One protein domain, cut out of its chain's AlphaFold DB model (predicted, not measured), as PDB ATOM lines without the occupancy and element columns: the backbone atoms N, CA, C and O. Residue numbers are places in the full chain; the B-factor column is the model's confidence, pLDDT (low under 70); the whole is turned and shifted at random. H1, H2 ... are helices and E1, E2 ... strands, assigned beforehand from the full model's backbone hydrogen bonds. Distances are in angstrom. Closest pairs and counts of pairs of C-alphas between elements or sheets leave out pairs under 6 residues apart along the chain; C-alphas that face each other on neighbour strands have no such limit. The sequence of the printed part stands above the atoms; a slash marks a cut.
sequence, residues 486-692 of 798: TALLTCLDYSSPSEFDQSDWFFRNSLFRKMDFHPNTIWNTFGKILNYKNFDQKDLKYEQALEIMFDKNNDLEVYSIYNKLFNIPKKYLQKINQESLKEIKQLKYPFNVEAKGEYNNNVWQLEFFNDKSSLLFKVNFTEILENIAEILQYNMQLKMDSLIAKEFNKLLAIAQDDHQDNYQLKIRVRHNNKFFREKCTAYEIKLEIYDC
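AT A GLANCE: This is residues 486 to 692 of the 798 residues of the protein "ATP-dependent OLD family endonuclease" of Helicobacter pylori (UniProt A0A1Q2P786). Two lobes stand side by side: in one, the long helix H5 lies along strand E8 over a three-stranded sheet, with H1 on the same face; the other is a strongly twisted sheet of six strands, with H2 over one face and H3 on the opposite face. H2 and residues 628 to 638 of H5 bridge the lobes. The printed part has 207 residues with five named helices and nine named strands, in the order E1 H1 H2 E2 E3 E4 H3 E5 E6 E7 H4 H5 E8 E9; the class is mixed. Both sheets, ordered E1 E9 E8 and E4 E3 E2 E5 E6 E7, are antiparallel. The whole is compact, with a radius of gyration of the C-alphas of 18.7 A, and spans 56 by 46 by 28 A.

HOW THE PARTS SIT: Begin at E1, residues 486 to 491, the antiparallel neighbour of E9, residues 680 to 691; N 488 and O 683 are within hydrogen-bond range at 2.8 A. E9 forms a hairpin with E8, residues 663 to 671, where N 666 and O 688 are 2.8 A apart. H5, residues 628 to 651, lies over E8 at a height over the sheet of 7.9 A; their closest C-alphas, Gln 633 and Val 669, are 5.5 A apart. H1, residues 505 to 515, touches H5 about perpendicular at 81 degrees, closest at C-alphas 515 and 639, 6.1 A. H2, residues 519 to 530, lies over E4, residues 563 to 568, at a height over the sheet of 8.9 A. E2, residues 546 to 550, E3, residues 556 to 560, and E4 form a meander, each strand the antiparallel neighbour of the one before; look at N 557 and O 549, 2.8 A, and N 558 and O 566, 2.9 A. E5, residues 591 to 600, E6, residues 603 to 609, and E7, residues 615 to 620, form another, with N 596 and O 607 at 2.8 A and N 606 and O 619 at 2.9 A. E5 pairs with E2 through N 548 and O 591, 3.1 A. H3, residues 578 to 585, comes closest to E7 at C-alphas 580 and 616, 6.3 A. H4, residues 621 to 626, stands at the sheet's level, 2.3 A. Every O i to N i+4 pair is within hydrogen-bond range in H2, H3 and H4, but 4 of 7 in H1 and 18 of 20 in H5.

IN THESE COORDINATES: Find C-alpha 486 at (51.183, -93.729, 182.737), where E1 begins. From C-alpha 628 at (42.251, -88.437, 169.716), H5 runs 32.8 A, with a kink of 43 degrees near residue 640. E9 runs 35.9 A to C-alpha 691 at (70.256, -87.880, 172.579).

THE WHOLE: The C-alphas farthest apart, Lys 538 and Ala 653, are 59.4 A apart. The printed part has no cut; the links E1 to H1, H2 to E2 and H5 to E8 are long. Mean pLDDT of the printed part is 72.7, with 88 residues under 70, among them 527 to 547 and 575 to 603.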
ATOM      1  N   THR A 486      52.464 -93.744 182.017       88.75
ATOM      2  CA  THR A 486      51.183 -93.729 182.737       88.75
ATOM      3  C   THR A 486      50.053 -94.172 181.814       88.75
ATOM      4  O   THR A 486      50.191 -94.118 180.591       88.75
ATOM      5  N   ALA A 487      48.917 -94.568 182.380       83.94
ATOM      6  CA  ALA A 487      47.681 -94.757 181.631       83.94
ATOM      7  C   ALA A 487      46.658 -93.670 181.984       83.94
ATOM      8  O   ALA A 487      46.559 -93.246 183.136       83.94
ATOM      9  N   LEU A 488      45.919 -93.225 180.971       81.31
ATOM     10  CA  LEU A 488      44.782 -92.320 181.070       81.31
ATOM     11  C   LEU A 488      43.510 -93.075 180.671       81.31
ATOM     12  O   LEU A 488      43.353 -93.454 179.510       81.31
ATOM     13  N   LEU A 489      42.609 -93.287 181.620       76.50
ATOM     14  CA  LEU A 489      41.309 -93.925 181.438       76.50
ATOM     15  C   LEU A 489      40.259 -92.859 181.124       76.50
ATOM     16  O   LEU A 489      40.125 -91.872 181.839       76.50
ATOM     17  N   THR A 490      39.498 -93.052 180.054       69.94
ATOM     18  CA  THR A 490      38.475 -92.108 179.573       69.94
ATOM     19  C   THR A 490      37.154 -92.844 179.381       69.94
ATOM     20  O   THR A 490      37.140 -93.928 178.801       69.94
ATOM     21  N   CYS A 491      36.040 -92.286 179.857       64.69
ATOM     22  CA  CYS A 491      34.714 -92.871 179.644       64.69
ATOM     23  C   CYS A 491      34.148 -92.466 178.280       64.69
ATOM     24  O   CYS A 491      34.025 -91.274 178.006       64.69
ATOM     25  N   LEU A 492      33.744 -93.452 177.471       58.28
ATOM     26  CA  LEU A 492      33.197 -93.315 176.110       58.28
ATOM     27  C   LEU A 492      31.902 -92.496 176.026       58.28
ATOM     28  O   LEU A 492      31.482 -92.121 174.938       58.28
ATOM     29  N   ASP A 493      31.247 -92.242 177.155       55.81
ATOM     30  CA  ASP A 493      30.033 -91.433 177.234       55.81
ATOM     31  C   ASP A 493      30.313 -89.923 177.323       55.81
ATOM     32  O   ASP A 493      29.375 -89.128 177.367       55.81
ATOM     33  N   TYR A 494      31.593 -89.528 177.370       54.66
ATOM     34  CA  TYR A 494      32.064 -88.144 177.480       54.66
ATOM     35  C   TYR A 494      31.431 -87.348 178.636       54.66
ATOM     36  O   TYR A 494      31.462 -86.116 178.646       54.66
ATOM     37  N   SER A 495      30.847 -88.053 179.610       51.78
ATOM     38  CA  SER A 495      30.084 -87.484 180.723       51.78
ATOM     39  C   SER A 495      30.893 -87.474 182.023       51.78
ATOM     40  O   SER A 495      30.658 -86.640 182.899       51.78
ATOM     41  N   SER A 496      31.875 -88.377 182.123       54.59
ATOM     42  CA  SER A 496      32.714 -88.574 183.304       54.59
ATOM     43  C   SER A 496      34.149 -88.064 183.085       54.59
ATOM     44  O   SER A 496      34.672 -88.181 181.971       54.59
ATOM     45  N   PRO A 497      34.813 -87.516 184.125       55.69
ATOM     46  CA  PRO A 497      36.221 -87.128 184.053       55.69
ATOM     47  C   PRO A 497      37.115 -88.323 183.703       55.69
ATOM     48  O   PRO A 497      36.852 -89.444 184.129       55.69
ATOM     49  N   SER A 498      38.195 -88.077 182.962       59.88
ATOM     50  CA  SER A 498      39.256 -89.065 182.782       59.88
ATOM     51  C   SER A 498      40.015 -89.292 184.093       59.88
ATOM     52  O   SER A 498      40.308 -88.343 184.831       59.88
ATOM     53  N   GLU A 499      40.314 -90.556 184.375       63.62
ATOM     54  CA  GLU A 499      41.017 -91.023 185.567       63.62
ATOM     55  C   GLU A 499      42.391 -91.563 185.168       63.62
ATOM     56  O   GLU A 499      42.551 -92.199 184.131       63.62
ATOM     57  N   PHE A 500      43.409 -91.288 185.971       67.62
ATOM     58  CA  PHE A 500      44.752 -91.820 185.760       67.62
ATOM     59  C   PHE A 500      44.995 -93.000 186.706       67.62
ATOM     60  O   PHE A 500      44.444 -93.036 187.808       67.62
ATOM     61  N   ASP A 501      45.835 -93.948 186.287       61.00
ATOM     62  CA  ASP A 501      46.280 -95.038 187.163       61.00
ATOM     63  C   ASP A 501      47.108 -94.507 188.348       61.00
ATOM     64  O   ASP A 501      47.776 -93.481 188.255       61.00
ATOM     65  N   GLN A 502      47.125 -95.248 189.462       51.12
ATOM     66  CA  GLN A 502      47.695 -94.845 190.765       51.12
ATOM     67  C   GLN A 502      49.189 -94.426 190.765       51.12
ATOM     68  O   GLN A 502      49.674 -93.925 191.778       51.12
ATOM     69  N   SER A 503      49.931 -94.616 189.665       54.44
ATOM     70  CA  SER A 503      51.372 -94.313 189.529       54.44
ATOM     71  C   SER A 503      51.654 -93.148 188.568       54.44
ATOM     72  O   SER A 503      52.531 -93.206 187.715       54.44
ATOM     73  N   ASP A 504      50.900 -92.060 188.698       72.62
ATOM     74  CA  ASP A 504      50.866 -90.944 187.744       72.62
ATOM     75  C   ASP A 504      51.532 -89.650 188.250       72.62
ATOM     76  O   ASP A 504      51.461 -88.614 187.579       72.62
ATOM     77  N   TRP A 505      52.184 -89.680 189.420       84.19
ATOM     78  CA  TRP A 505      52.707 -88.476 190.084       84.19
ATOM     79  C   TRP A 505      53.644 -87.669 189.171       84.19
ATOM     80  O   TRP A 505      53.541 -86.441 189.118       84.19
ATOM     81  N   PHE A 506      54.514 -88.348 188.409       88.38
ATOM     82  CA  PHE A 506      55.445 -87.724 187.466       88.38
ATOM     83  C   PHE A 506      54.697 -86.934 186.384       88.38
ATOM     84  O   PHE A 506      55.058 -85.802 186.058       88.38
ATOM     85  N   PHE A 507      53.607 -87.488 185.855       87.94
ATOM     86  CA  PHE A 507      52.817 -86.821 184.830       87.94
ATOM     87  C   PHE A 507      51.919 -85.736 185.421       87.94
ATOM     88  O   PHE A 507      51.965 -84.596 184.969       87.94
ATOM     89  N   ARG A 508      51.121 -86.041 186.447       82.69
ATOM     90  CA  ARG A 508      50.120 -85.104 186.982       82.69
ATOM     91  C   ARG A 508      50.706 -83.999 187.831       82.69
ATOM     92  O   ARG A 508      50.331 -82.844 187.650       82.69
ATOM     93  N   ASN A 509      51.586 -84.341 188.769       80.00
ATOM     94  CA  ASN A 509      52.085 -83.373 189.743       80.00
ATOM     95  C   ASN A 509      53.269 -82.580 189.188       80.00
ATOM     96  O   ASN A 509      53.486 -81.451 189.619       80.00
ATOM     97  N   SER A 510      53.986 -83.138 188.207       86.88
ATOM     98  CA  SER A 510      55.158 -82.520 187.589       86.88
ATOM     99  C   SER A 510      54.912 -82.089 186.135       86.88
ATOM    100  O   SER A 510      54.695 -80.900 185.888       86.88
ATOM    101  N   LEU A 511      54.896 -83.015 185.170       89.00
ATOM    102  CA  LEU A 511      54.954 -82.681 183.740       89.00
ATOM    103  C   LEU A 511      53.748 -81.864 183.244       89.00
ATOM    104  O   LEU A 511      53.908 -80.749 182.746       89.00
ATOM    105  N   PHE A 512      52.532 -82.392 183.394       86.81
ATOM    106  CA  PHE A 512      51.298 -81.744 182.944       86.81
ATOM    107  C   PHE A 512      51.030 -80.451 183.693       86.81
ATOM    108  O   PHE A 512      50.547 -79.490 183.102       86.81
ATOM    109  N   ARG A 513      51.405 -80.394 184.971       82.69
ATOM    110  CA  ARG A 513      51.264 -79.189 185.785       82.69
ATOM    111  C   ARG A 513      52.165 -78.068 185.286       82.69
ATOM    112  O   ARG A 513      51.694 -76.951 185.110       82.69
ATOM    113  N   LYS A 514      53.432 -78.370 184.984       85.69
ATOM    114  CA  LYS A 514      54.360 -77.404 184.379       85.69
ATOM    115  C   LYS A 514      53.904 -76.964 182.985       85.69
ATOM    116  O   LYS A 514      54.090 -75.806 182.623       85.69
ATOM    117  N   MET A 515      53.317 -77.872 182.212       83.94
ATOM    118  CA  MET A 515      52.751 -77.556 180.902       83.94
ATOM    119  C   MET A 515      51.427 -76.789 180.979       83.94
ATOM    120  O   MET A 515      50.986 -76.288 179.951       83.94
ATOM    121  N   ASP A 516      50.760 -76.713 182.132       79.31
ATOM    122  CA  ASP A 516      49.356 -76.288 182.213       79.31
ATOM    123  C   ASP A 516      48.469 -77.105 181.245       79.31
ATOM    124  O   ASP A 516      47.725 -76.587 180.412       79.31
ATOM    125  N   PHE A 517      48.680 -78.424 181.216       83.00
ATOM    126  CA  PHE A 517      47.964 -79.345 180.340       83.00
ATOM    127  C   PHE A 517      46.913 -80.119 181.137       83.00
ATOM    128  O   PHE A 517      47.231 -80.867 182.059       83.00
ATOM    129  N   HIS A 518      45.650 -79.962 180.748       79.31
ATOM    130  CA  HIS A 518      44.512 -80.593 181.405       79.31
ATOM    131  C   HIS A 518      43.779 -81.513 180.419       79.31
ATOM    132  O   HIS A 518      42.896 -81.044 179.698       79.31
ATOM    133  N   PRO A 519      44.103 -82.823 180.379       76.69
ATOM    134  CA  PRO A 519      43.487 -83.752 179.427       76.69
ATOM    135  C   PRO A 519      41.954 -83.797 179.541       76.69
ATOM    136  O   PRO A 519      41.256 -83.844 178.529       76.69
ATOM    137  N   ASN A 520      41.424 -83.667 180.765       74.50
ATOM    138  CA  ASN A 520      39.984 -83.560 181.035       74.50
ATOM    139  C   ASN A 520      39.304 -82.413 180.288       74.50
ATOM    140  O   ASN A 520      38.136 -82.521 179.931       74.50
ATOM    141  N   THR A 521      40.009 -81.313 180.039       75.00
ATOM    142  CA  THR A 521      39.429 -80.156 179.360       75.00
ATOM    143  C   THR A 521      39.138 -80.457 177.894       75.00
ATOM    144  O   THR A 521      38.099 -80.039 177.389       75.00
ATOM    145  N   ILE A 522      39.992 -81.242 177.230       75.44
ATOM    146  CA  ILE A 522      39.766 -81.703 175.852       75.44
ATOM    147  C   ILE A 522      38.530 -82.607 175.818       75.44
ATOM    148  O   ILE A 522      37.603 -82.358 175.048       75.44
ATOM    149  N   TRP A 523      38.471 -83.592 176.721       73.06
ATOM    150  CA  TRP A 523      37.358 -84.543 176.794       73.06
ATOM    151  C   TRP A 523      36.026 -83.863 177.110       73.06
ATOM    152  O   TRP A 523      35.044 -84.098 176.421       73.06
ATOM    153  N   ASN A 524      36.002 -82.947 178.081       71.62
ATOM    154  CA  ASN A 524      34.809 -82.173 178.426       71.62
ATOM    155  C   ASN A 524      34.364 -81.252 177.284       71.62
ATOM    156  O   ASN A 524      33.171 -81.011 177.125       71.62
ATOM    157  N   THR A 525      35.302 -80.716 176.498       72.75
ATOM    158  CA  THR A 525      34.968 -79.883 175.334       72.75
ATOM    159  C   THR A 525      34.318 -80.733 174.248       72.75
ATOM    160  O   THR A 525      33.245 -80.381 173.769       72.75
ATOM    161  N   PHE A 526      34.891 -81.896 173.926       73.00
ATOM    162  CA  PHE A 526      34.268 -82.840 172.997       73.00
ATOM    163  C   PHE A 526      32.944 -83.393 173.526       73.00
ATOM    164  O   PHE A 526      31.979 -83.477 172.777       73.00
ATOM    165  N   GLY A 527      32.848 -83.664 174.825       67.94
ATOM    166  CA  GLY A 527      31.606 -84.041 175.487       67.94
ATOM    167  C   GLY A 527      30.535 -82.965 175.377       67.94
ATOM    168  O   GLY A 527      29.398 -83.291 175.093       67.94
ATOM    169  N   LYS A 528      30.860 -81.676 175.507       68.31
ATOM    170  CA  LYS A 528      29.884 -80.594 175.269       68.31
ATOM    171  C   LYS A 528      29.426 -80.515 173.815       68.31
ATOM    172  O   LYS A 528      28.267 -80.194 173.581       68.31
ATOM    173  N   ILE A 529      30.322 -80.812 172.874       64.69
ATOM    174  CA  ILE A 529      30.011 -80.866 171.441       64.69
ATOM    175  C   ILE A 529      29.102 -82.070 171.127       64.69
ATOM    176  O   ILE A 529      28.188 -81.945 170.321       64.69
ATOM    177  N   LEU A 530      29.322 -83.219 171.779       62.31
ATOM    178  CA  LEU A 530      28.618 -84.482 171.511       62.31
ATOM    179  C   LEU A 530      27.357 -84.715 172.362       62.31
ATOM    180  O   LEU A 530      26.414 -85.360 171.914       62.31
ATOM    181  N   ASN A 531      27.342 -84.257 173.613       54.41
ATOM    182  CA  ASN A 531      26.375 -84.647 174.641       54.41
ATOM    183  C   ASN A 531      25.229 -83.632 174.749       54.41
ATOM    184  O   ASN A 531      25.022 -82.987 175.781       54.41
ATOM    185  N   TYR A 532      24.453 -83.515 173.671       48.56
ATOM    186  CA  TYR A 532      23.087 -83.003 173.736       48.56
ATOM    187  C   TYR A 532      22.120 -84.142 173.421       48.56
ATOM    188  O   TYR A 532      22.234 -84.832 172.413       48.56
ATOM    189  N   LYS A 533      21.181 -84.366 174.340       40.31
ATOM    190  CA  LYS A 533      20.141 -85.396 174.274       40.31
ATOM    191  C   LYS A 533      19.340 -85.268 172.970       40.31
ATOM    192  O   LYS A 533      18.428 -84.451 172.926       40.31
ATOM    193  N   ASN A 534      19.716 -86.035 171.946       40.38
ATOM    194  CA  ASN A 534      18.894 -86.671 170.904       40.38
ATOM    195  C   ASN A 534      19.750 -86.863 169.643       40.38
ATOM    196  O   ASN A 534      19.934 -85.940 168.857       40.38
ATOM    197  N   PHE A 535      20.214 -88.095 169.431       43.16
ATOM    198  CA  PHE A 535      20.976 -88.562 168.263       43.16
ATOM    199  C   PHE A 535      20.187 -88.538 166.924       43.16
ATOM    200  O   PHE A 535      20.666 -89.078 165.935       43.16
ATOM    201  N   ASP A 536      19.001 -87.913 166.879       39.09
ATOM    202  CA  ASP A 536      17.982 -88.101 165.828       39.09
ATOM    203  C   ASP A 536      17.352 -86.792 165.293       39.09
ATOM    204  O   ASP A 536      16.231 -86.790 164.785       39.09
ATOM    205  N   GLN A 537      18.036 -85.645 165.381       38.97
ATOM    206  CA  GLN A 537      17.544 -84.406 164.756       38.97
ATOM    207  C   GLN A 537      18.391 -84.005 163.545       38.97
ATOM    208  O   GLN A 537      19.540 -83.599 163.681       38.97
ATOM    209  N   LYS A 538      17.775 -84.092 162.356       39.72
ATOM    210  CA  LYS A 538      18.331 -83.726 161.039       39.72
ATOM    211  C   LYS A 538      18.629 -82.231 160.847       39.72
ATOM    212  O   LYS A 538      19.216 -81.877 159.839       39.72
ATOM    213  N   ASP A 539      18.267 -81.375 161.798       41.06
ATOM    214  CA  ASP A 539      18.446 -79.925 161.707       41.06
ATOM    215  C   ASP A 539      18.835 -79.359 163.082       41.06
ATOM    216  O   ASP A 539      17.993 -78.893 163.852       41.06
ATOM    217  N   LEU A 540      20.126 -79.420 163.418       39.75
ATOM    218  CA  LEU A 540      20.680 -78.849 164.649       39.75
ATOM    219  C   LEU A 540      21.320 -77.481 164.354       39.75
ATOM    220  O   LEU A 540      22.434 -77.387 163.843       39.75
ATOM    221  N   LYS A 541      20.630 -76.393 164.723       40.31
ATOM    222  CA  LYS A 541      21.264 -75.077 164.926       40.31
ATOM    223  C   LYS A 541      21.814 -75.025 166.348       40.31
ATOM    224  O   LYS A 541      21.052 -74.860 167.297       40.31
ATOM    225  N   TYR A 542      23.123 -75.202 166.492       44.62
ATOM    226  CA  TYR A 542      23.801 -75.171 167.782       44.62
ATOM    227  C   TYR A 542      24.650 -73.898 167.894       44.62
ATOM    228  O   TYR A 542      25.753 -73.818 167.371       44.62
ATOM    229  N   GLU A 543      24.143 -72.875 168.579       46.75
ATOM    230  CA  GLU A 543      24.900 -71.647 168.855       46.75
ATOM    231  C   GLU A 543      25.733 -71.825 170.139       46.75
ATOM    232  O   GLU A 543      25.445 -71.231 171.177       46.75
ATOM    233  N   GLN A 544      26.766 -72.677 170.117       51.66
ATOM    234  CA  GLN A 544      27.850 -72.553 171.101       51.66
ATOM    235  C   GLN A 544      28.920 -71.636 170.521       51.66
ATOM    236  O   GLN A 544      29.577 -71.984 169.544       51.66
ATOM    237  N   ALA A 545      29.107 -70.473 171.146       53.88
ATOM    238  CA  ALA A 545      30.243 -69.604 170.874       53.88
ATOM    239  C   ALA A 545      31.522 -70.297 171.372       53.88
ATOM    240  O   ALA A 545      31.870 -70.223 172.552       53.88
ATOM    241  N   LEU A 546      32.186 -71.031 170.480       62.44
ATOM    242  CA  LEU A 546      33.572 -71.436 170.674       62.44
ATOM    243  C   LEU A 546      34.448 -70.283 170.197       62.44
ATOM    244  O   LEU A 546      34.349 -69.848 169.049       62.44
ATOM    245  N   GLU A 547      35.305 -69.795 171.085       69.69
ATOM    246  CA  GLU A 547      36.353 -68.863 170.701       69.69
ATOM    247  C   GLU A 547      37.464 -69.651 170.016       69.69
ATOM    248  O   GLU A 547      38.030 -70.586 170.593       69.69
ATOM    249  N   ILE A 548      37.770 -69.289 168.775       73.25
ATOM    250  CA  ILE A 548      38.818 -69.952 168.004       73.25
ATOM    251  C   ILE A 548      39.814 -68.954 167.424       73.25
ATOM    252  O   ILE A 548      39.508 -67.784 167.197       73.25
ATOM    253  N   MET A 549      41.030 -69.432 167.180       73.62
ATOM    254  CA  MET A 549      42.079 -68.691 166.484       73.62
ATOM    255  C   MET A 549      42.917 -69.654 165.642       73.62
ATOM    256  O   MET A 549      42.923 -70.855 165.888       73.62
ATOM    257  N   PHE A 550      43.630 -69.143 164.643       75.94
ATOM    258  CA  PHE A 550      44.601 -69.933 163.890       75.94
ATOM    259  C   PHE A 550      46.017 -69.549 164.286       75.94
ATOM    260  O   PHE A 550      46.361 -68.366 164.299       75.94
ATOM    261  N   ASP A 551      46.847 -70.549 164.559       74.12
ATOM    262  CA  ASP A 551      48.265 -70.315 164.797       74.12
ATOM    263  C   ASP A 551      49.048 -70.121 163.481       74.12
ATOM    264  O   ASP A 551      48.514 -70.164 162.365       74.12
ATOM    265  N   LYS A 552      50.363 -69.902 163.598       74.31
ATOM    266  CA  LYS A 552      51.256 -69.713 162.440       74.31
ATOM    267  C   LYS A 552      51.341 -70.950 161.535       74.31
ATOM    268  O   LYS A 552      51.611 -70.800 160.343       74.31
ATOM    269  N   ASN A 553      51.085 -72.140 162.073       74.69
ATOM    270  CA  ASN A 553      51.081 -73.408 161.345       74.69
ATOM    271  C   ASN A 553      49.721 -73.686 160.674       74.69
ATOM    272  O   ASN A 553      49.596 -74.611 159.867       74.69
ATOM    273  N   ASN A 554      48.738 -72.801 160.881       74.94
ATOM    274  CA  ASN A 554      47.328 -72.962 160.524       74.94
ATOM    275  C   ASN A 554      46.624 -74.073 161.308       74.94
ATOM    276  O   ASN A 554      45.631 -74.615 160.817       74.94
ATOM    277  N   ASP A 555      47.121 -74.416 162.491       83.12
ATOM    278  CA  ASP A 555      46.364 -75.247 163.411       83.12
ATOM    279  C   ASP A 555      45.286 -74.402 164.081       83.12
ATOM    280  O   ASP A 555      45.456 -73.200 164.312       83.12
ATOM    281  N   LEU A 556      44.161 -75.044 164.367       82.56
ATOM    282  CA  LEU A 556      43.015 -74.416 164.999       82.56
ATOM    283  C   LEU A 556      43.207 -74.440 166.514       82.56
ATOM    284  O   LEU A 556      43.185 -75.499 167.136       82.56
ATOM    285  N   GLU A 557      43.388 -73.274 167.112       84.06
ATOM    286  CA  GLU A 557      43.438 -73.083 168.554       84.06
ATOM    287  C   GLU A 557      42.025 -72.889 169.107       84.06
ATOM    288  O   GLU A 557      41.288 -72.013 168.653       84.06
ATOM    289  N   VAL A 558      41.660 -73.688 170.107       77.88
ATOM    290  CA  VAL A 558      40.361 -73.628 170.785       77.88
ATOM    291  C   VAL A 558      40.525 -72.940 172.138       77.88
ATOM    292  O   VAL A 558      41.412 -73.308 172.913       77.88
ATOM    293  N   TYR A 559      39.664 -71.970 172.441       71.56
ATOM    294  CA  TYR A 559      39.685 -71.162 173.663       71.56
ATOM    295  C   TYR A 559      38.393 -71.308 174.482       71.56
ATOM    296  O   TYR A 559      37.338 -71.684 173.975       71.56
ATOM    297  N   SER A 560      38.486 -70.993 175.777       65.00
ATOM    298  CA  SER A 560      37.339 -70.795 176.672       65.00
ATOM    299  C   SER A 560      37.472 -69.454 177.386       65.00
ATOM    300  O   SER A 560      38.222 -69.374 178.364       65.00
ATOM    301  N   ILE A 561      36.700 -68.454 176.946       56.06
ATOM    302  CA  ILE A 561      36.562 -67.081 177.473       56.06
ATOM    303  C   ILE A 561      37.879 -66.274 177.457       56.06
ATOM    304  O   ILE A 561      37.905 -65.165 176.949       56.06
ATOM    305  N   TYR A 562      38.971 -66.803 178.028       50.50
ATOM    306  CA  TYR A 562      40.319 -66.210 178.008       50.50
ATOM    307  C   TYR A 562      41.469 -67.239 178.030       50.50
ATOM    308  O   TYR A 562      42.633 -66.847 177.943       50.50
ATOM    309  N   ASN A 563      41.192 -68.548 178.141       62.66
ATOM    310  CA  ASN A 563      42.230 -69.581 178.265       62.66
ATOM    311  C   ASN A 563      42.296 -70.475 177.025       62.66
ATOM    312  O   ASN A 563      41.283 -71.038 176.606       62.66
ATOM    313  N   LYS A 564      43.507 -70.652 176.485       73.19
ATOM    314  CA  LYS A 564      43.791 -71.606 175.409       73.19
ATOM    315  C   LYS A 564      43.622 -73.034 175.927       73.19
ATOM    316  O   LYS A 564      44.307 -73.431 176.867       73.19
ATOM    317  N   LEU A 565      42.732 -73.803 175.308       75.25
ATOM    318  CA  LEU A 565      42.421 -75.171 175.713       75.25
ATOM    319  C   LEU A 565      43.336 -76.184 175.020       75.25
ATOM    320  O   LEU A 565      44.085 -76.900 175.683       75.25
ATOM    321  N   PHE A 566      43.270 -76.251 173.688       81.00
ATOM    322  CA  PHE A 566      44.040 -77.187 172.866       81.00
ATOM    323  C   PHE A 566      44.075 -76.749 171.394       81.00
ATOM    324  O   PHE A 566      43.295 -75.901 170.966       81.00
ATOM    325  N   ASN A 567      44.984 -77.350 170.629       85.44
ATOM    326  CA  ASN A 567      45.147 -77.186 169.191       85.44
ATOM    327  C   ASN A 567      44.616 -78.418 168.452       85.44
ATOM    328  O   ASN A 567      44.919 -79.555 168.821       85.44
ATOM    329  N   ILE A 568      43.885 -78.187 167.367       84.19
ATOM    330  CA  ILE A 568      43.517 -79.196 166.377       84.19
ATOM    331  C   ILE A 568      44.428 -78.999 165.156       84.19
ATOM    332  O   ILE A 568      44.392 -77.928 164.545       84.19
ATOM    333  N   PRO A 569      45.241 -80.007 164.783       85.62
ATOM    334  CA  PRO A 569      46.114 -79.918 163.620       85.62
ATOM    335  C   PRO A 569      45.364 -79.581 162.329       85.62
ATOM    336  O   PRO A 569      44.310 -80.161 162.053       85.62
ATOM    337  N   LYS A 570      45.961 -78.744 161.475       83.56
ATOM    338  CA  LYS A 570      45.396 -78.326 160.180       83.56
ATOM    339  C   LYS A 570      44.905 -79.493 159.321       83.56
ATOM    340  O   LYS A 570      43.931 -79.351 158.591       83.56
ATOM    341  N   LYS A 571      45.578 -80.647 159.379       84.75
ATOM    342  CA  LYS A 571      45.229 -81.828 158.572       84.75
ATOM    343  C   LYS A 571      43.812 -82.362 158.837       84.75
ATOM    344  O   LYS A 571      43.262 -83.011 157.959       84.75
ATOM    345  N   TYR A 572      43.228 -82.051 159.997       81.88
ATOM    346  CA  TYR A 572      41.848 -82.401 160.352       81.88
ATOM    347  C   TYR A 572      40.818 -81.347 159.912       81.88
ATOM    348  O   TYR A 572      39.613 -81.537 160.081       81.88
ATOM    349  N   LEU A 573      41.273 -80.227 159.344       78.62
ATOM    350  CA  LEU A 573      40.430 -79.138 158.862       78.62
ATOM    351  C   LEU A 573      40.192 -79.304 157.355       78.62
ATOM    352  O   LEU A 573      41.108 -79.208 156.537       78.62
ATOM    353  N   GLN A 574      38.942 -79.537 156.978       76.75
ATOM    354  CA  GLN A 574      38.490 -79.744 155.604       76.75
ATOM    355  C   GLN A 574      37.916 -78.444 155.008       76.75
ATOM    356  O   GLN A 574      37.324 -77.632 155.711       76.75
ATOM    357  N   LYS A 575      38.049 -78.248 153.685       65.81
ATOM    358  CA  LYS A 575      37.463 -77.111 152.928       65.81
ATOM    359  C   LYS A 575      37.701 -75.731 153.567       65.81
ATOM    360  O   LYS A 575      36.760 -75.023 153.908       65.81
ATOM    361  N   ILE A 576      38.963 -75.340 153.700       65.31
ATOM    362  CA  ILE A 576      39.316 -74.026 154.242       65.31
ATOM    363  C   ILE A 576      39.156 -72.944 153.162       65.31
ATOM    364  O   ILE A 576      39.857 -72.984 152.146       65.31
ATOM    365  N   ASN A 577      38.288 -71.952 153.383       67.62
ATOM    366  CA  ASN A 577      38.212 -70.784 152.504       67.62
ATOM    367  C   ASN A 577      39.467 -69.909 152.689       67.62
ATOM    368  O   ASN A 577      39.659 -69.297 153.738       67.62
ATOM    369  N   GLN A 578      40.333 -69.854 151.672       66.31
ATOM    370  CA  GLN A 578      41.612 -69.137 151.745       66.31
ATOM    371  C   GLN A 578      41.465 -67.616 151.898       66.31
ATOM    372  O   GLN A 578      42.364 -66.991 152.459       66.31
ATOM    373  N   GLU A 579      40.369 -67.015 151.425       65.56
ATOM    374  CA  GLU A 579      40.110 -65.580 151.599       65.56
ATOM    375  C   GLU A 579      39.699 -65.272 153.039       65.56
ATOM    376  O   GLU A 579      40.320 -64.431 153.688       65.56
ATOM    377  N   SER A 580      38.758 -66.037 153.594       62.31
ATOM    378  CA  SER A 580      38.334 -65.883 154.991       62.31
ATOM    379  C   SER A 580      39.460 -66.213 155.980       62.31
ATOM    380  O   SER A 580      39.593 -65.558 157.009       62.31
ATOM    381  N   LEU A 581      40.341 -67.168 155.652       65.06
ATOM    382  CA  LEU A 581      41.545 -67.463 156.440       65.06
ATOM    383  C   LEU A 581      42.499 -66.262 156.529       65.06
ATOM    384  O   LEU A 581      43.153 -66.077 157.553       65.06
ATOM    385  N   LYS A 582      42.631 -65.471 155.453       67.06
ATOM    386  CA  LYS A 582      43.484 -64.271 155.442       67.06
ATOM    387  C   LYS A 582      42.908 -63.182 156.340       67.06
ATOM    388  O   LYS A 582      43.679 -62.567 157.067       67.06
ATOM    389  N   GLU A 583      41.590 -62.985 156.315       61.12
ATOM    390  CA  GLU A 583      40.897 -62.057 157.220       61.12
ATOM    391  C   GLU A 583      41.052 -62.495 158.683       61.12
ATOM    392  O   GLU A 583      41.438 -61.697 159.534       61.12
ATOM    393  N   ILE A 584      40.865 -63.786 158.968       62.94
ATOM    394  CA  ILE A 584      40.985 -64.339 160.323       62.94
ATOM    395  C   ILE A 584      42.416 -64.247 160.863       62.94
ATOM    396  O   ILE A 584      42.616 -63.892 162.020       62.94
ATOM    397  N   LYS A 585      43.432 -64.513 160.035       63.59
ATOM    398  CA  LYS A 585      44.847 -64.396 160.435       63.59
ATOM    399  C   LYS A 585      45.272 -62.976 160.812       63.59
ATOM    400  O   LYS A 585      46.319 -62.813 161.434       63.59
ATOM    401  N   GLN A 586      44.519 -61.954 160.401       60.50
ATOM    402  CA  GLN A 586      44.781 -60.565 160.786       60.50
ATOM    403  C   GLN A 586      44.204 -60.217 162.166       60.50
ATOM    404  O   GLN A 586      44.591 -59.197 162.744       60.50
ATOM    405  N   LEU A 587      43.310 -61.048 162.709       60.38
ATOM    406  CA  LEU A 587      42.742 -60.844 164.034       60.38
ATOM    407  C   LEU A 587      43.807 -61.103 165.105       60.38
ATOM    408  O   LEU A 587      44.517 -62.105 165.086       60.38
ATOM    409  N   LYS A 588      43.919 -60.170 166.055       58.59
ATOM    410  CA  LYS A 588      44.840 -60.269 167.201       58.59
ATOM    411  C   LYS A 588      44.249 -61.017 168.400       58.59
ATOM    412  O   LYS A 588      44.974 -61.260 169.360       58.59
ATOM    413  N   TYR A 589      42.957 -61.331 168.362       59.03
ATOM    414  CA  TYR A 589      42.204 -61.895 169.479       59.03
ATOM    415  C   TYR A 589      41.332 -63.062 168.997       59.03
ATOM    416  O   TYR A 589      40.909 -63.032 167.835       59.03
ATOM    417  N   PRO A 590      41.053 -64.062 169.860       63.97
ATOM    418  CA  PRO A 590      40.069 -65.102 169.571       63.97
ATOM    419  C   PRO A 590      38.722 -64.475 169.206       63.97
ATOM    420  O   PRO A 590      38.345 -63.442 169.763       63.97
ATOM    421  N   PHE A 591      38.009 -65.082 168.264       66.38
ATOM    422  CA  PHE A 591      36.703 -64.601 167.817       66.38
ATOM    423  C   PHE A 591      35.670 -65.719 167.922       66.38
ATOM    424  O   PHE A 591      36.001 -66.904 167.839       66.38
ATOM    425  N   ASN A 592      34.421 -65.318 168.144       67.44
ATOM    426  CA  ASN A 592      33.307 -66.244 168.263       67.44
ATOM    427  C   ASN A 592      32.947 -66.788 166.889       67.44
ATOM    428  O   ASN A 592      32.846 -66.035 165.922       67.44
ATOM    429  N   VAL A 593      32.747 -68.097 166.813       65.69
ATOM    430  CA  VAL A 593      32.370 -68.768 165.572       65.69
ATOM    431  C   VAL A 593      31.153 -69.631 165.828       65.69
ATOM    432  O   VAL A 593      31.103 -70.377 166.806       65.69
ATOM    433  N   GLU A 594      30.160 -69.507 164.950       65.44
ATOM    434  CA  GLU A 594      28.978 -70.361 164.978       65.44
ATOM    435  C   GLU A 594      29.356 -71.714 164.363       65.44
ATOM    436  O   GLU A 594      29.838 -71.771 163.227       65.44
ATOM    437  N   ALA A 595      29.160 -72.800 165.109       66.25
ATOM    438  CA  ALA A 595      29.422 -74.157 164.645       66.25
ATOM    439  C   ALA A 595      28.098 -74.897 164.407       66.25
ATOM    440  O   ALA A 595      27.321 -75.095 165.336       66.25
ATOM    441  N   LYS A 596      27.840 -75.347 163.177       67.12
ATOM    442  CA  LYS A 596      26.667 -76.171 162.842       67.12
ATOM    443  C   LYS A 596      27.097 -77.611 162.646       67.12
ATOM    444  O   LYS A 596      28.041 -77.871 161.907       67.12
ATOM    445  N   GLY A 597      26.424 -78.534 163.320       65.81
ATOM    446  CA  GLY A 597      26.706 -79.961 163.221       65.81
ATOM    447  C   GLY A 597      25.659 -80.682 162.391       65.81
ATOM    448  O   GLY A 597      24.467 -80.482 162.603       65.81
ATOM    449  N   GLU A 598      26.106 -81.552 161.492       66.94
ATOM    450  CA  GLU A 598      25.254 -82.503 160.782       66.94
ATOM    451  C   GLU A 598      25.793 -83.923 161.003       66.94
ATOM    452  O   GLU A 598      27.002 -84.166 160.921       66.94
ATOM    453  N   TYR A 599      24.896 -84.863 161.301       64.88
ATOM    454  CA  TYR A 599      25.226 -86.276 161.455       64.88
ATOM    455  C   TYR A 599      24.623 -87.072 160.300       64.88
ATOM    456  O   TYR A 599      23.415 -87.291 160.255       64.88
ATOM    457  N   ASN A 600      25.473 -87.520 159.374       61.00
ATOM    458  CA  ASN A 600      25.062 -88.279 158.193       61.00
ATOM    459  C   ASN A 600      25.953 -89.512 158.021       61.00
ATOM    460  O   ASN A 600      27.172 -89.418 158.132       61.00
ATOM    461  N   ASN A 601      25.361 -90.670 157.703       66.50
ATOM    462  CA  ASN A 601      26.084 -91.926 157.438       66.50
ATOM    463  C   ASN A 601      27.111 -92.313 158.525       66.50
ATOM    464  O   ASN A 601      28.209 -92.762 158.207       66.50
ATOM    465  N   ASN A 602      26.768 -92.132 159.804       64.75
ATOM    466  CA  ASN A 602      27.664 -92.349 160.950       64.75
ATOM    467  C   ASN A 602      28.892 -91.422 161.028       64.75
ATOM    468  O   ASN A 602      29.841 -91.700 161.760       64.75
ATOM    469  N   VAL A 603      28.868 -90.296 160.315       66.88
ATOM    470  CA  VAL A 603      29.921 -89.280 160.339       66.88
ATOM    471  C   VAL A 603      29.359 -87.975 160.895       66.88
ATOM    472  O   VAL A 603      28.392 -87.431 160.362       66.88
ATOM    473  N   TRP A 604      29.984 -87.457 161.955       70.81
ATOM    474  CA  TRP A 604      29.727 -86.114 162.470       70.81
ATOM    475  C   TRP A 604      30.561 -85.097 161.695       70.81
ATOM    476  O   TRP A 604      31.792 -85.128 161.746       70.81
ATOM    477  N   GLN A 605      29.898 -84.171 161.004       73.12
ATOM    478  CA  GLN A 605      30.539 -83.029 160.357       73.12
ATOM    479  C   GLN A 605      30.164 -81.739 161.081       73.12
ATOM    480  O   GLN A 605      28.991 -81.481 161.325       73.12
ATOM    481  N   LEU A 606      31.168 -80.930 161.412       74.81
ATOM    482  CA  LEU A 606      30.992 -79.592 161.972       74.81
ATOM    483  C   LEU A 606      31.390 -78.549 160.931       74.81
ATOM    484  O   LEU A 606      32.497 -78.583 160.395       74.81
ATOM    485  N   GLU A 607      30.500 -77.610 160.661       74.38
ATOM    486  CA  GLU A 607      30.702 -76.467 159.783       74.38
ATOM    487  C   GLU A 607      30.835 -75.194 160.612       74.38
ATOM    488  O   GLU A 607      29.964 -74.877 161.416       74.38
ATOM    489  N   PHE A 608      31.922 -74.456 160.410       73.69
ATOM    490  CA  PHE A 608      32.228 -73.245 161.166       73.69
ATOM    491  C   PHE A 608      31.963 -72.012 160.306       73.69
ATOM    492  O   PHE A 608      32.456 -71.937 159.179       73.69
ATOM    493  N   PHE A 609      31.214 -71.040 160.825       69.94
ATOM    494  CA  PHE A 609      30.790 -69.838 160.101       69.94
ATOM    495  C   PHE A 609      31.246 -68.559 160.801       69.94
ATOM    496  O   PHE A 609      31.219 -68.471 162.026       69.94
ATOM    497  N   ASN A 610      31.628 -67.542 160.025       67.75
ATOM    498  CA  ASN A 610      31.877 -66.209 160.582       67.75
ATOM    499  C   ASN A 610      30.576 -65.433 160.846       67.75
ATOM    500  O   ASN A 610      29.497 -65.841 160.421       67.75
ATOM    501  N   ASP A 611      30.709 -64.245 161.442       64.94
ATOM    502  CA  ASP A 611      29.612 -63.309 161.747       64.94
ATOM    503  C   ASP A 611      28.745 -62.922 160.531       64.94
ATOM    504  O   ASP A 611      27.615 -62.466 160.684       64.94
ATOM    505  N   LYS A 612      29.256 -63.104 159.305       66.62
ATOM    506  CA  LYS A 612      28.531 -62.871 158.040       66.62
ATOM    507  C   LYS A 612      27.869 -64.144 157.488       66.62
ATOM    508  O   LYS A 612      27.473 -64.169 156.325       66.62
ATOM    509  N   SER A 613      27.802 -65.210 158.286       65.12
ATOM    510  CA  SER A 613      27.299 -66.539 157.916       65.12
ATOM    511  C   SER A 613      28.018 -67.189 156.726       65.12
ATOM    512  O   SER A 613      27.463 -68.070 156.070       65.12
ATOM    513  N   SER A 614      29.258 -66.789 156.434       70.81
ATOM    514  CA  SER A 614      30.079 -67.450 155.413       70.81
ATOM    515  C   SER A 614      30.877 -68.601 156.025       70.81
ATOM    516  O   SER A 614      31.453 -68.464 157.106       70.81
ATOM    517  N   LEU A 615      30.882 -69.746 155.334       72.25
ATOM    518  CA  LEU A 615      31.582 -70.955 155.764       72.25
ATOM    519  C   LEU A 615      33.100 -70.715 155.781       72.25
ATOM    520  O   LEU A 615      33.697 -70.370 154.759       72.25
ATOM    521  N   LEU A 616      33.718 -70.949 156.934       71.62
ATOM    522  CA  LEU A 616      35.153 -70.813 157.164       71.62
ATOM    523  C   LEU A 616      35.897 -72.109 156.847       71.62
ATOM    524  O   LEU A 616      36.824 -72.123 156.033       71.62
ATOM    525  N   PHE A 617      35.492 -73.192 157.507       74.94
ATOM    526  CA  PHE A 617      36.054 -74.526 157.346       74.94
ATOM    527  C   PHE A 617      35.064 -75.578 157.857       74.94
ATOM    528  O   PHE A 617      34.129 -75.278 158.602       74.94
ATOM    529  N   LYS A 618      35.281 -76.823 157.439       77.44
ATOM    530  CA  LYS A 618      34.563 -78.004 157.915       77.44
ATOM    531  C   LYS A 618      35.506 -78.897 158.704       77.44
ATOM    532  O   LYS A 618      36.701 -78.941 158.429       77.44
ATOM    533  N   VAL A 619      34.974 -79.644 159.654       76.38
ATOM    534  CA  VAL A 619      35.734 -80.606 160.445       76.38
ATOM    535  C   VAL A 619      34.972 -81.918 160.467       76.38
ATOM    536  O   VAL A 619      33.800 -81.946 160.837       76.38
ATOM    537  N   ASN A 620      35.640 -83.004 160.082       80.06
ATOM    538  CA  ASN A 620      35.123 -84.342 160.326       80.06
ATOM    539  C   ASN A 620      35.418 -84.697 161.784       80.06
ATOM    540  O   ASN A 620      36.542 -85.031 162.157       80.06
ATOM    541  N   PHE A 621      34.404 -84.556 162.625       74.94
ATOM    542  CA  PHE A 621      34.553 -84.747 164.053       74.94
ATOM    543  C   PHE A 621      34.719 -86.228 164.414       74.94
ATOM    544  O   PHE A 621      35.461 -86.543 165.339       74.94
ATOM    545  N   THR A 622      34.127 -87.147 163.640       76.00
ATOM    546  CA  THR A 622      34.373 -88.591 163.795       76.00
ATOM    547  C   THR A 622      35.856 -88.918 163.602       76.00
ATOM    548  O   THR A 622      36.446 -89.600 164.433       76.00
ATOM    549  N   GLU A 623      36.491 -88.348 162.576       81.06
ATOM    550  CA  GLU A 623      37.927 -88.526 162.310       81.06
ATOM    551  C   GLU A 623      38.807 -87.961 163.442       81.06
ATOM    552  O   GLU A 623      39.826 -88.552 163.798       81.06
ATOM    553  N   ILE A 624      38.398 -86.848 164.061       79.69
ATOM    554  CA  ILE A 624      39.063 -86.283 165.247       79.69
ATOM    555  C   ILE A 624      38.984 -87.231 166.445       79.69
ATOM    556  O   ILE A 624      39.988 -87.427 167.132       79.69
ATOM    557  N   LEU A 625      37.812 -87.815 166.703       75.75
ATOM    558  CA  LEU A 625      37.611 -88.740 167.821       75.75
ATOM    559  C   LEU A 625      38.409 -90.034 167.631       75.75
ATOM    560  O   LEU A 625      39.075 -90.480 168.563       75.75
ATOM    561  N   GLU A 626      38.406 -90.593 166.419       78.81
ATOM    562  CA  GLU A 626      39.198 -91.782 166.074       78.81
ATOM    563  C   GLU A 626      40.707 -91.542 166.236       78.81
ATOM    564  O   GLU A 626      41.452 -92.455 166.592       78.81
ATOM    565  N   ASN A 627      41.159 -90.298 166.051       83.94
ATOM    566  CA  ASN A 627      42.562 -89.906 166.172       83.94
ATOM    567  C   ASN A 627      42.876 -89.115 167.451       83.94
ATOM    568  O   ASN A 627      43.887 -88.406 167.518       83.94
ATOM    569  N   ILE A 628      42.065 -89.245 168.505       82.31
ATOM    570  CA  ILE A 628      42.251 -88.437 169.716       82.31
ATOM    571  C   ILE A 628      43.608 -88.670 170.394       82.31
ATOM    572  O   ILE A 628      44.197 -87.732 170.934       82.31
ATOM    573  N   ALA A 629      44.157 -89.887 170.312       85.81
ATOM    574  CA  ALA A 629      45.501 -90.188 170.802       85.81
ATOM    575  C   ALA A 629      46.560 -89.305 170.123       85.81
ATOM    576  O   ALA A 629      47.462 -88.795 170.786       85.81
ATOM    577  N   GLU A 630      46.424 -89.070 168.816       88.81
ATOM    578  CA  GLU A 630      47.323 -88.184 168.087       88.81
ATOM    579  C   GLU A 630      47.133 -86.726 168.505       88.81
ATOM    580  O   GLU A 630      48.116 -86.015 168.687       88.81
ATOM    581  N   ILE A 631      45.892 -86.280 168.715       86.31
ATOM    582  CA  ILE A 631      45.603 -84.910 169.160       86.31
ATOM    583  C   ILE A 631      46.188 -84.659 170.554       86.31
ATOM    584  O   ILE A 631      46.810 -83.617 170.782       86.31
ATOM    585  N   LEU A 632      46.049 -85.617 171.476       87.06
ATOM    586  CA  LEU A 632      46.681 -85.565 172.794       87.06
ATOM    587  C   LEU A 632      48.203 -85.491 172.662       87.06
ATOM    588  O   LEU A 632      48.822 -84.590 173.227       87.06
ATOM    589  N   GLN A 633      48.792 -86.393 171.873       92.31
ATOM    590  CA  GLN A 633      50.230 -86.415 171.632       92.31
ATOM    591  C   GLN A 633      50.717 -85.084 171.056       92.31
ATOM    592  O   GLN A 633      51.699 -84.539 171.546       92.31
ATOM    593  N   TYR A 634      50.012 -84.538 170.064       91.00
ATOM    594  CA  TYR A 634      50.340 -83.278 169.410       91.00
ATOM    595  C   TYR A 634      50.363 -82.114 170.402       91.00
ATOM    596  O   TYR A 634      51.352 -81.392 170.500       91.00
ATOM    597  N   ASN A 635      49.300 -81.973 171.195       88.69
ATOM    598  CA  ASN A 635      49.180 -80.895 172.171       88.69
ATOM    599  C   ASN A 635      50.235 -80.975 173.274       88.69
ATOM    600  O   ASN A 635      50.826 -79.956 173.641       88.69
ATOM    601  N   MET A 636      50.493 -82.176 173.792       90.19
ATOM    602  CA  MET A 636      51.541 -82.374 174.787       90.19
ATOM    603  C   MET A 636      52.928 -82.113 174.180       90.19
ATOM    604  O   MET A 636      53.744 -81.433 174.799       90.19
ATOM    605  N   GLN A 637      53.183 -82.587 172.954       93.25
ATOM    606  CA  GLN A 637      54.461 -82.409 172.261       93.25
ATOM    607  C   GLN A 637      54.754 -80.934 171.964       93.25
ATOM    608  O   GLN A 637      55.863 -80.482 172.224       93.25
ATOM    609  N   LEU A 638      53.764 -80.150 171.522       88.25
ATOM    610  CA  LEU A 638      53.924 -78.708 171.301       88.25
ATOM    611  C   LEU A 638      54.411 -77.979 172.560       88.25
ATOM    612  O   LEU A 638      55.314 -77.138 172.499       88.25
ATOM    613  N   LYS A 639      53.828 -78.300 173.720       88.00
ATOM    614  CA  LYS A 639      54.252 -77.733 175.010       88.00
ATOM    615  C   LYS A 639      55.615 -78.276 175.450       88.00
ATOM    616  O   LYS A 639      56.412 -77.540 176.032       88.00
ATOM    617  N   MET A 640      55.907 -79.534 175.130       90.12
ATOM    618  CA  MET A 640      57.204 -80.155 175.391       90.12
ATOM    619  C   MET A 640      58.332 -79.452 174.634       90.12
ATOM    620  O   MET A 640      59.316 -79.047 175.248       90.12
ATOM    621  N   ASP A 641      58.164 -79.243 173.330       87.62
ATOM    622  CA  ASP A 641      59.188 -78.669 172.454       87.62
ATOM    623  C   ASP A 641      59.384 -77.171 172.700       87.62
ATOM    624  O   ASP A 641      60.510 -76.670 172.723       87.62
ATOM    625  N   SER A 642      58.286 -76.437 172.909       83.25
ATOM    626  CA  SER A 642      58.342 -74.983 173.094       83.25
ATOM    627  C   SER A 642      58.912 -74.559 174.447       83.25
ATOM    628  O   SER A 642      59.504 -73.478 174.527       83.25
ATOM    629  N   LEU A 643      58.753 -75.387 175.486       85.50
ATOM    630  CA  LEU A 643      59.053 -75.017 176.868       85.50
ATOM    631  C   LEU A 643      60.025 -75.995 177.534       85.50
ATOM    632  O   LEU A 643      61.147 -75.617 177.872       85.50
ATOM    633  N   ILE A 644      59.617 -77.251 177.718       90.69
ATOM    634  CA  ILE A 644      60.340 -78.210 178.570       90.69
ATOM    635  C   ILE A 644      61.698 -78.587 177.977       90.69
ATOM    636  O   ILE A 644      62.704 -78.559 178.681       90.69
ATOM    637  N   ALA A 645      61.747 -78.915 176.685       90.19
ATOM    638  CA  ALA A 645      62.977 -79.318 176.012       90.19
ATOM    639  C   ALA A 645      64.010 -78.185 175.999       90.19
ATOM    640  O   ALA A 645      65.195 -78.425 176.232       90.19
ATOM    641  N   LYS A 646      63.566 -76.938 175.796       88.44
ATOM    642  CA  LYS A 646      64.443 -75.762 175.867       88.44
ATOM    643  C   LYS A 646      64.982 -75.537 177.273       88.44
ATOM    644  O   LYS A 646      66.186 -75.351 177.425       88.44
ATOM    645  N   GLU A 647      64.127 -75.562 178.296       89.56
ATOM    646  CA  GLU A 647      64.580 -75.398 179.682       89.56
ATOM    647  C   GLU A 647      65.573 -76.514 180.069       89.56
ATOM    648  O   GLU A 647      66.609 -76.227 180.670       89.56
ATOM    649  N   PHE A 648      65.308 -77.768 179.680       92.19
ATOM    650  CA  PHE A 648      66.152 -78.916 180.028       92.19
ATOM    651  C   PHE A 648      67.533 -78.869 179.358       92.19
ATOM    652  O   PHE A 648      68.552 -79.033 180.029       92.19
ATOM    653  N   ASN A 649      67.595 -78.588 178.050       91.50
ATOM    654  CA  ASN A 649      68.874 -78.453 177.343       91.50
ATOM    655  C   ASN A 649      69.678 -77.241 177.843       91.50
ATOM    656  O   ASN A 649      70.895 -77.344 177.995       91.50
ATOM    657  N   LYS A 650      69.003 -76.124 178.171       90.12
ATOM    658  CA  LYS A 650      69.649 -74.947 178.776       90.12
ATOM    659  C   LYS A 650      70.282 -75.295 180.125       90.12
ATOM    660  O   LYS A 650      71.434 -74.949 180.351       90.12
ATOM    661  N   LEU A 651      69.575 -76.028 180.990       90.75
ATOM    662  CA  LEU A 651      70.102 -76.467 182.288       90.75
ATOM    663  C   LEU A 651      71.372 -77.327 182.149       90.75
ATOM    664  O   LEU A 651      72.287 -77.224 182.960       90.75
ATOM    665  N   LEU A 652      71.445 -78.154 181.104       90.81
ATOM    666  CA  LEU A 652      72.620 -78.970 180.783       90.81
ATOM    667  C   LEU A 652      73.716 -78.203 180.018       90.81
ATOM    668  O   LEU A 652      74.732 -78.804 179.666       90.81
ATOM    669  N   ALA A 653      73.525 -76.900 179.785       89.38
ATOM    670  CA  ALA A 653      74.410 -76.026 179.019       89.38
ATOM    671  C   ALA A 653      74.726 -76.558 177.609       89.38
ATOM    672  O   ALA A 653      75.865 -76.499 177.143       89.38
ATOM    673  N   ILE A 654      73.708 -77.095 176.934       85.81
ATOM    674  CA  ILE A 654      73.794 -77.557 175.546       85.81
ATOM    675  C   ILE A 654      73.348 -76.414 174.625       85.81
ATOM    676  O   ILE A 654      72.334 -75.762 174.885       85.81
ATOM    677  N   ALA A 655      74.128 -76.147 173.573       69.50
ATOM    678  CA  ALA A 655      73.861 -75.071 172.621       69.50
ATOM    679  C   ALA A 655      72.537 -75.310 171.874       69.50
ATOM    680  O   ALA A 655      72.292 -76.388 171.339       69.50
ATOM    681  N   GLN A 656      71.671 -74.294 171.830       65.81
ATOM    682  CA  GLN A 656      70.336 -74.407 171.222       65.81
ATOM    683  C   GLN A 656      70.302 -74.054 169.731       65.81
ATOM    684  O   GLN A 656      69.234 -74.115 169.124       65.81
ATOM    685  N   ASP A 657      71.445 -73.679 169.158       61.34
ATOM    686  CA  ASP A 657      71.513 -73.105 167.814       61.34
ATOM    687  C   ASP A 657      71.355 -74.160 166.706       61.34
ATOM    688  O   ASP A 657      70.934 -73.813 165.604       61.34
ATOM    689  N   ASP A 658      71.602 -75.444 167.003       60.50
ATOM    690  CA  ASP A 658      71.372 -76.550 166.071       60.50
ATOM    691  C   ASP A 658      70.488 -77.652 166.684       60.50
ATOM    692  O   ASP A 658      70.774 -78.226 167.740       60.50
ATOM    693  N   HIS A 659      69.379 -77.976 166.014       61.72
ATOM    694  CA  HIS A 659      68.442 -79.020 166.444       61.72
ATOM    695  C   HIS A 659      69.063 -80.424 166.439       61.72
ATOM    696  O   HIS A 659      68.523 -81.324 167.092       61.72
ATOM    697  N   GLN A 660      70.166 -80.615 165.709       64.81
ATOM    698  CA  GLN A 660      70.876 -81.891 165.638       64.81
ATOM    699  C   GLN A 660      71.706 -82.172 166.903       64.81
ATOM    700  O   GLN A 660      71.860 -83.335 167.272       64.81
ATOM    701  N   ASP A 661      72.097 -81.139 167.655       72.12
ATOM    702  CA  ASP A 661      72.997 -81.259 168.809       72.12
ATOM    703  C   ASP A 661      72.293 -81.167 170.177       72.12
ATOM    704  O   ASP A 661      72.888 -80.757 171.172       72.12
ATOM    705  N   ASN A 662      71.025 -81.582 170.274       86.50
ATOM    706  CA  ASN A 662      70.211 -81.422 171.487       86.50
ATOM    707  C   ASN A 662      69.535 -82.716 171.976       86.50
ATOM    708  O   ASN A 662      69.321 -83.663 171.219       86.50
ATOM    709  N   TYR A 663      69.143 -82.750 173.255       89.56
ATOM    710  CA  TYR A 663      68.202 -83.761 173.737       89.56
ATOM    711  C   TYR A 663      66.792 -83.448 173.234       89.56
ATOM    712  O   TYR A 663      66.274 -82.351 173.458       89.56
ATOM    713  N   GLN A 664      66.139 -84.431 172.620       89.94
ATOM    714  CA  GLN A 664      64.733 -84.352 172.228       89.94
ATOM    715  C   GLN A 664      63.872 -85.146 173.204       89.94
ATOM    716  O   GLN A 664      64.135 -86.320 173.460       89.94
ATOM    717  N   LEU A 665      62.819 -84.521 173.724       92.62
ATOM    718  CA  LEU A 665      61.876 -85.163 174.629       92.62
ATOM    719  C   LEU A 665      60.563 -85.382 173.872       92.62
ATOM    720  O   LEU A 665      59.878 -84.427 173.517       92.62
ATOM    721  N   LYS A 666      60.237 -86.642 173.589       92.69
ATOM    722  CA  LYS A 666      59.088 -87.051 172.779       92.69
ATOM    723  C   LYS A 666      58.033 -87.724 173.637       92.69
ATOM    724  O   LYS A 666      58.326 -88.651 174.384       92.69
ATOM    725  N   ILE A 667      56.793 -87.289 173.484       93.19
ATOM    726  CA  ILE A 667      55.636 -87.919 174.103       93.19
ATOM    727  C   ILE A 667      55.031 -88.887 173.092       93.19
ATOM    728  O   ILE A 667      54.828 -88.557 171.924       93.19
ATOM    729  N   ARG A 668      54.770 -90.111 173.540       92.50
ATOM    730  CA  ARG A 668      54.055 -91.139 172.788       92.50
ATOM    731  C   ARG A 668      52.734 -91.404 173.474       92.50
ATOM    732  O   ARG A 668      52.725 -91.703 174.663       92.50
ATOM    733  N   VAL A 669      51.646 -91.336 172.717       90.38
ATOM    734  CA  VAL A 669      50.317 -91.727 173.192       90.38
ATOM    735  C   VAL A 669      49.844 -92.896 172.342       90.38
ATOM    736  O   VAL A 669      49.856 -92.824 171.115       90.38
ATOM    737  N   ARG A 670      49.476 -94.005 172.982       87.19
ATOM    738  CA  ARG A 670      48.988 -95.211 172.307       87.19
ATOM    739  C   ARG A 670      47.682 -95.665 172.921       87.19
ATOM    740  O   ARG A 670      47.501 -95.593 174.131       87.19
ATOM    741  N   HIS A 671      46.798 -96.186 172.083       80.88
ATOM    742  CA  HIS A 671      45.611 -96.865 172.572       80.88
ATOM    743  C   HIS A 671      46.021 -98.162 173.285       80.88
ATOM    744  O   HIS A 671      46.787 -98.965 172.744       80.88
ATOM    745  N   ASN A 672      45.535 -98.361 174.505       69.00
ATOM    746  CA  ASN A 672      45.817 -99.540 175.307       69.00
ATOM    747  C   ASN A 672      44.636-100.514 175.231       69.00
ATOM    748  O   ASN A 672      43.681-100.437 176.001       69.00
ATOM    749  N   ASN A 673      44.736-101.480 174.316       60.81
ATOM    750  CA  ASN A 673      43.700-102.493 174.084       60.81
ATOM    751  C   ASN A 673      43.501-103.464 175.266       60.81
ATOM    752  O   ASN A 673      42.572-104.266 175.229       60.81
ATOM    753  N   LYS A 674      44.365-103.443 176.294       53.00
ATOM    754  CA  LYS A 674      44.273-104.368 177.438       53.00
ATOM    755  C   LYS A 674      43.246-103.944 178.492       53.00
ATOM    756  O   LYS A 674      42.804-104.794 179.256       53.00
ATOM    757  N   PHE A 675      42.859-102.669 178.530       46.50
ATOM    758  CA  PHE A 675      41.896-102.123 179.491       46.50
ATOM    759  C   PHE A 675      40.592-101.743 178.785       46.50
ATOM    760  O   PHE A 675      40.232-100.574 178.697       46.50
ATOM    761  N   PHE A 676      39.878-102.744 178.272       43.53
ATOM    762  CA  PHE A 676      38.480-102.585 177.878       43.53
ATOM    763  C   PHE A 676      37.595-102.956 179.071       43.53
ATOM    764  O   PHE A 676      37.356-104.130 179.344       43.53
ATOM    765  N   ARG A 677      37.098-101.954 179.799       50.69
ATOM    766  CA  ARG A 677      35.796-102.085 180.472       50.69
ATOM    767  C   ARG A 677      34.760-101.564 179.485       50.69
ATOM    768  O   ARG A 677      35.058-100.613 178.774       50.69
ATOM    769  N   GLU A 678      33.569-102.156 179.438       53.44
ATOM    770  CA  GLU A 678      32.522-101.959 178.409       53.44
ATOM    771  C   GLU A 678      32.147-100.493 178.068       53.44
ATOM    772  O   GLU A 678      31.416-100.262 177.109       53.44
ATOM    773  N   LYS A 679      32.641 -99.488 178.811       58.84
ATOM    774  CA  LYS A 679      32.408 -98.052 178.591       58.84
ATOM    775  C   LYS A 679      33.659 -97.163 178.679       58.84
ATOM    776  O   LYS A 679      33.510 -95.945 178.739       58.84
ATOM    777  N   CYS A 680      34.877 -97.710 178.715       63.03
ATOM    778  CA  CYS A 680      36.095 -96.913 178.912       63.03
ATOM    779  C   CYS A 680      37.213 -97.280 177.930       63.03
ATOM    780  O   CYS A 680      37.489 -98.457 177.714       63.03
ATOM    781  N   THR A 681      37.888 -96.261 177.396       71.81
ATOM    782  CA  THR A 681      39.107 -96.369 176.585       71.81
ATOM    783  C   THR A 681      40.324 -95.941 177.390       71.81
ATOM    784  O   THR A 681      40.296 -94.919 178.081       71.81
ATOM    785  N   ALA A 682      41.403 -96.712 177.297       79.38
ATOM    786  CA  ALA A 682      42.654 -96.443 177.991       79.38
ATOM    787  C   ALA A 682      43.724 -95.962 177.006       79.38
ATOM    788  O   ALA A 682      43.958 -96.598 175.978       79.38
ATOM    789  N   TYR A 683      44.417 -94.878 177.340       84.38
ATOM    790  CA  TYR A 683      45.539 -94.343 176.571       84.38
ATOM    791  C   TYR A 683      46.828 -94.474 177.381       84.38
ATOM    792  O   TYR A 683      46.964 -93.866 178.439       84.38
ATOM    793  N   GLU A 684      47.785 -95.258 176.891       88.75
ATOM    794  CA  GLU A 684      49.137 -95.314 177.452       88.75
ATOM    795  C   GLU A 684      49.921 -94.089 176.972       88.75
ATOM    796  O   GLU A 684      50.068 -93.860 175.768       88.75
ATOM    797  N   ILE A 685      50.431 -93.307 177.917       90.00
ATOM    798  CA  ILE A 685      51.262 -92.132 177.677       90.00
ATOM    799  C   ILE A 685      52.673 -92.463 178.150       90.00
ATOM    800  O   ILE A 685      52.875 -92.872 179.293       90.00
ATOM    801  N   LYS A 686      53.660 -92.267 177.278       92.69
ATOM    802  CA  LYS A 686      55.074 -92.510 177.565       92.69
ATOM    803  C   LYS A 686      55.920 -91.304 177.185       92.69
ATOM    804  O   LYS A 686      55.786 -90.777 176.082       92.69
ATOM    805  N   LEU A 687      56.833 -90.921 178.070       93.38
ATOM    806  CA  LEU A 687      57.898 -89.972 177.776       93.38
ATOM    807  C   LEU A 687      59.153 -90.723 177.307       93.38
ATOM    808  O   LEU A 687      59.654 -91.618 177.983       93.38
ATOM    809  N   GLU A 688      59.667 -90.354 176.140       93.56
ATOM    810  CA  GLU A 688      60.885 -90.890 175.537       93.56
ATOM    811  C   GLU A 688      61.902 -89.767 175.349       93.56
ATOM    812  O   GLU A 688      61.571 -88.704 174.831       93.56
ATOM    813  N   ILE A 689      63.152 -89.993 175.744       92.44
ATOM    814  CA  ILE A 689      64.216 -88.993 175.620       92.44
ATOM    815  C   ILE A 689      65.245 -89.516 174.622       92.44
ATOM    816  O   ILE A 689      65.677 -90.662 174.717       92.44
ATOM    817  N   TYR A 690      65.635 -88.686 173.664       90.31
ATOM    818  CA  TYR A 690      66.601 -89.010 172.620       90.31
ATOM    819  C   TYR A 690      67.801 -88.076 172.724       90.31
ATOM    820  O   TYR A 690      67.634 -86.871 172.886       90.31
ATOM    821  N   ASP A 691      69.004 -88.635 172.625       89.00
ATOM    822  CA  ASP A 691      70.256 -87.880 172.579       89.00
ATOM    823  C   ASP A 691      70.703 -87.731 171.119       89.00
ATOM    824  O   ASP A 691      71.372 -88.619 170.590       89.00
ATOM    825  N   CYS A 692      70.300 -86.644 170.454       85.06
ATOM    826  CA  CYS A 692      70.544 -86.467 169.015       85.06
ATOM    827  C   CYS A 692      72.010 -86.169 168.670       85.06
ATOM    828  O   CYS A 692      72.419 -86.404 167.539       85.06
TER     829      CYS A 692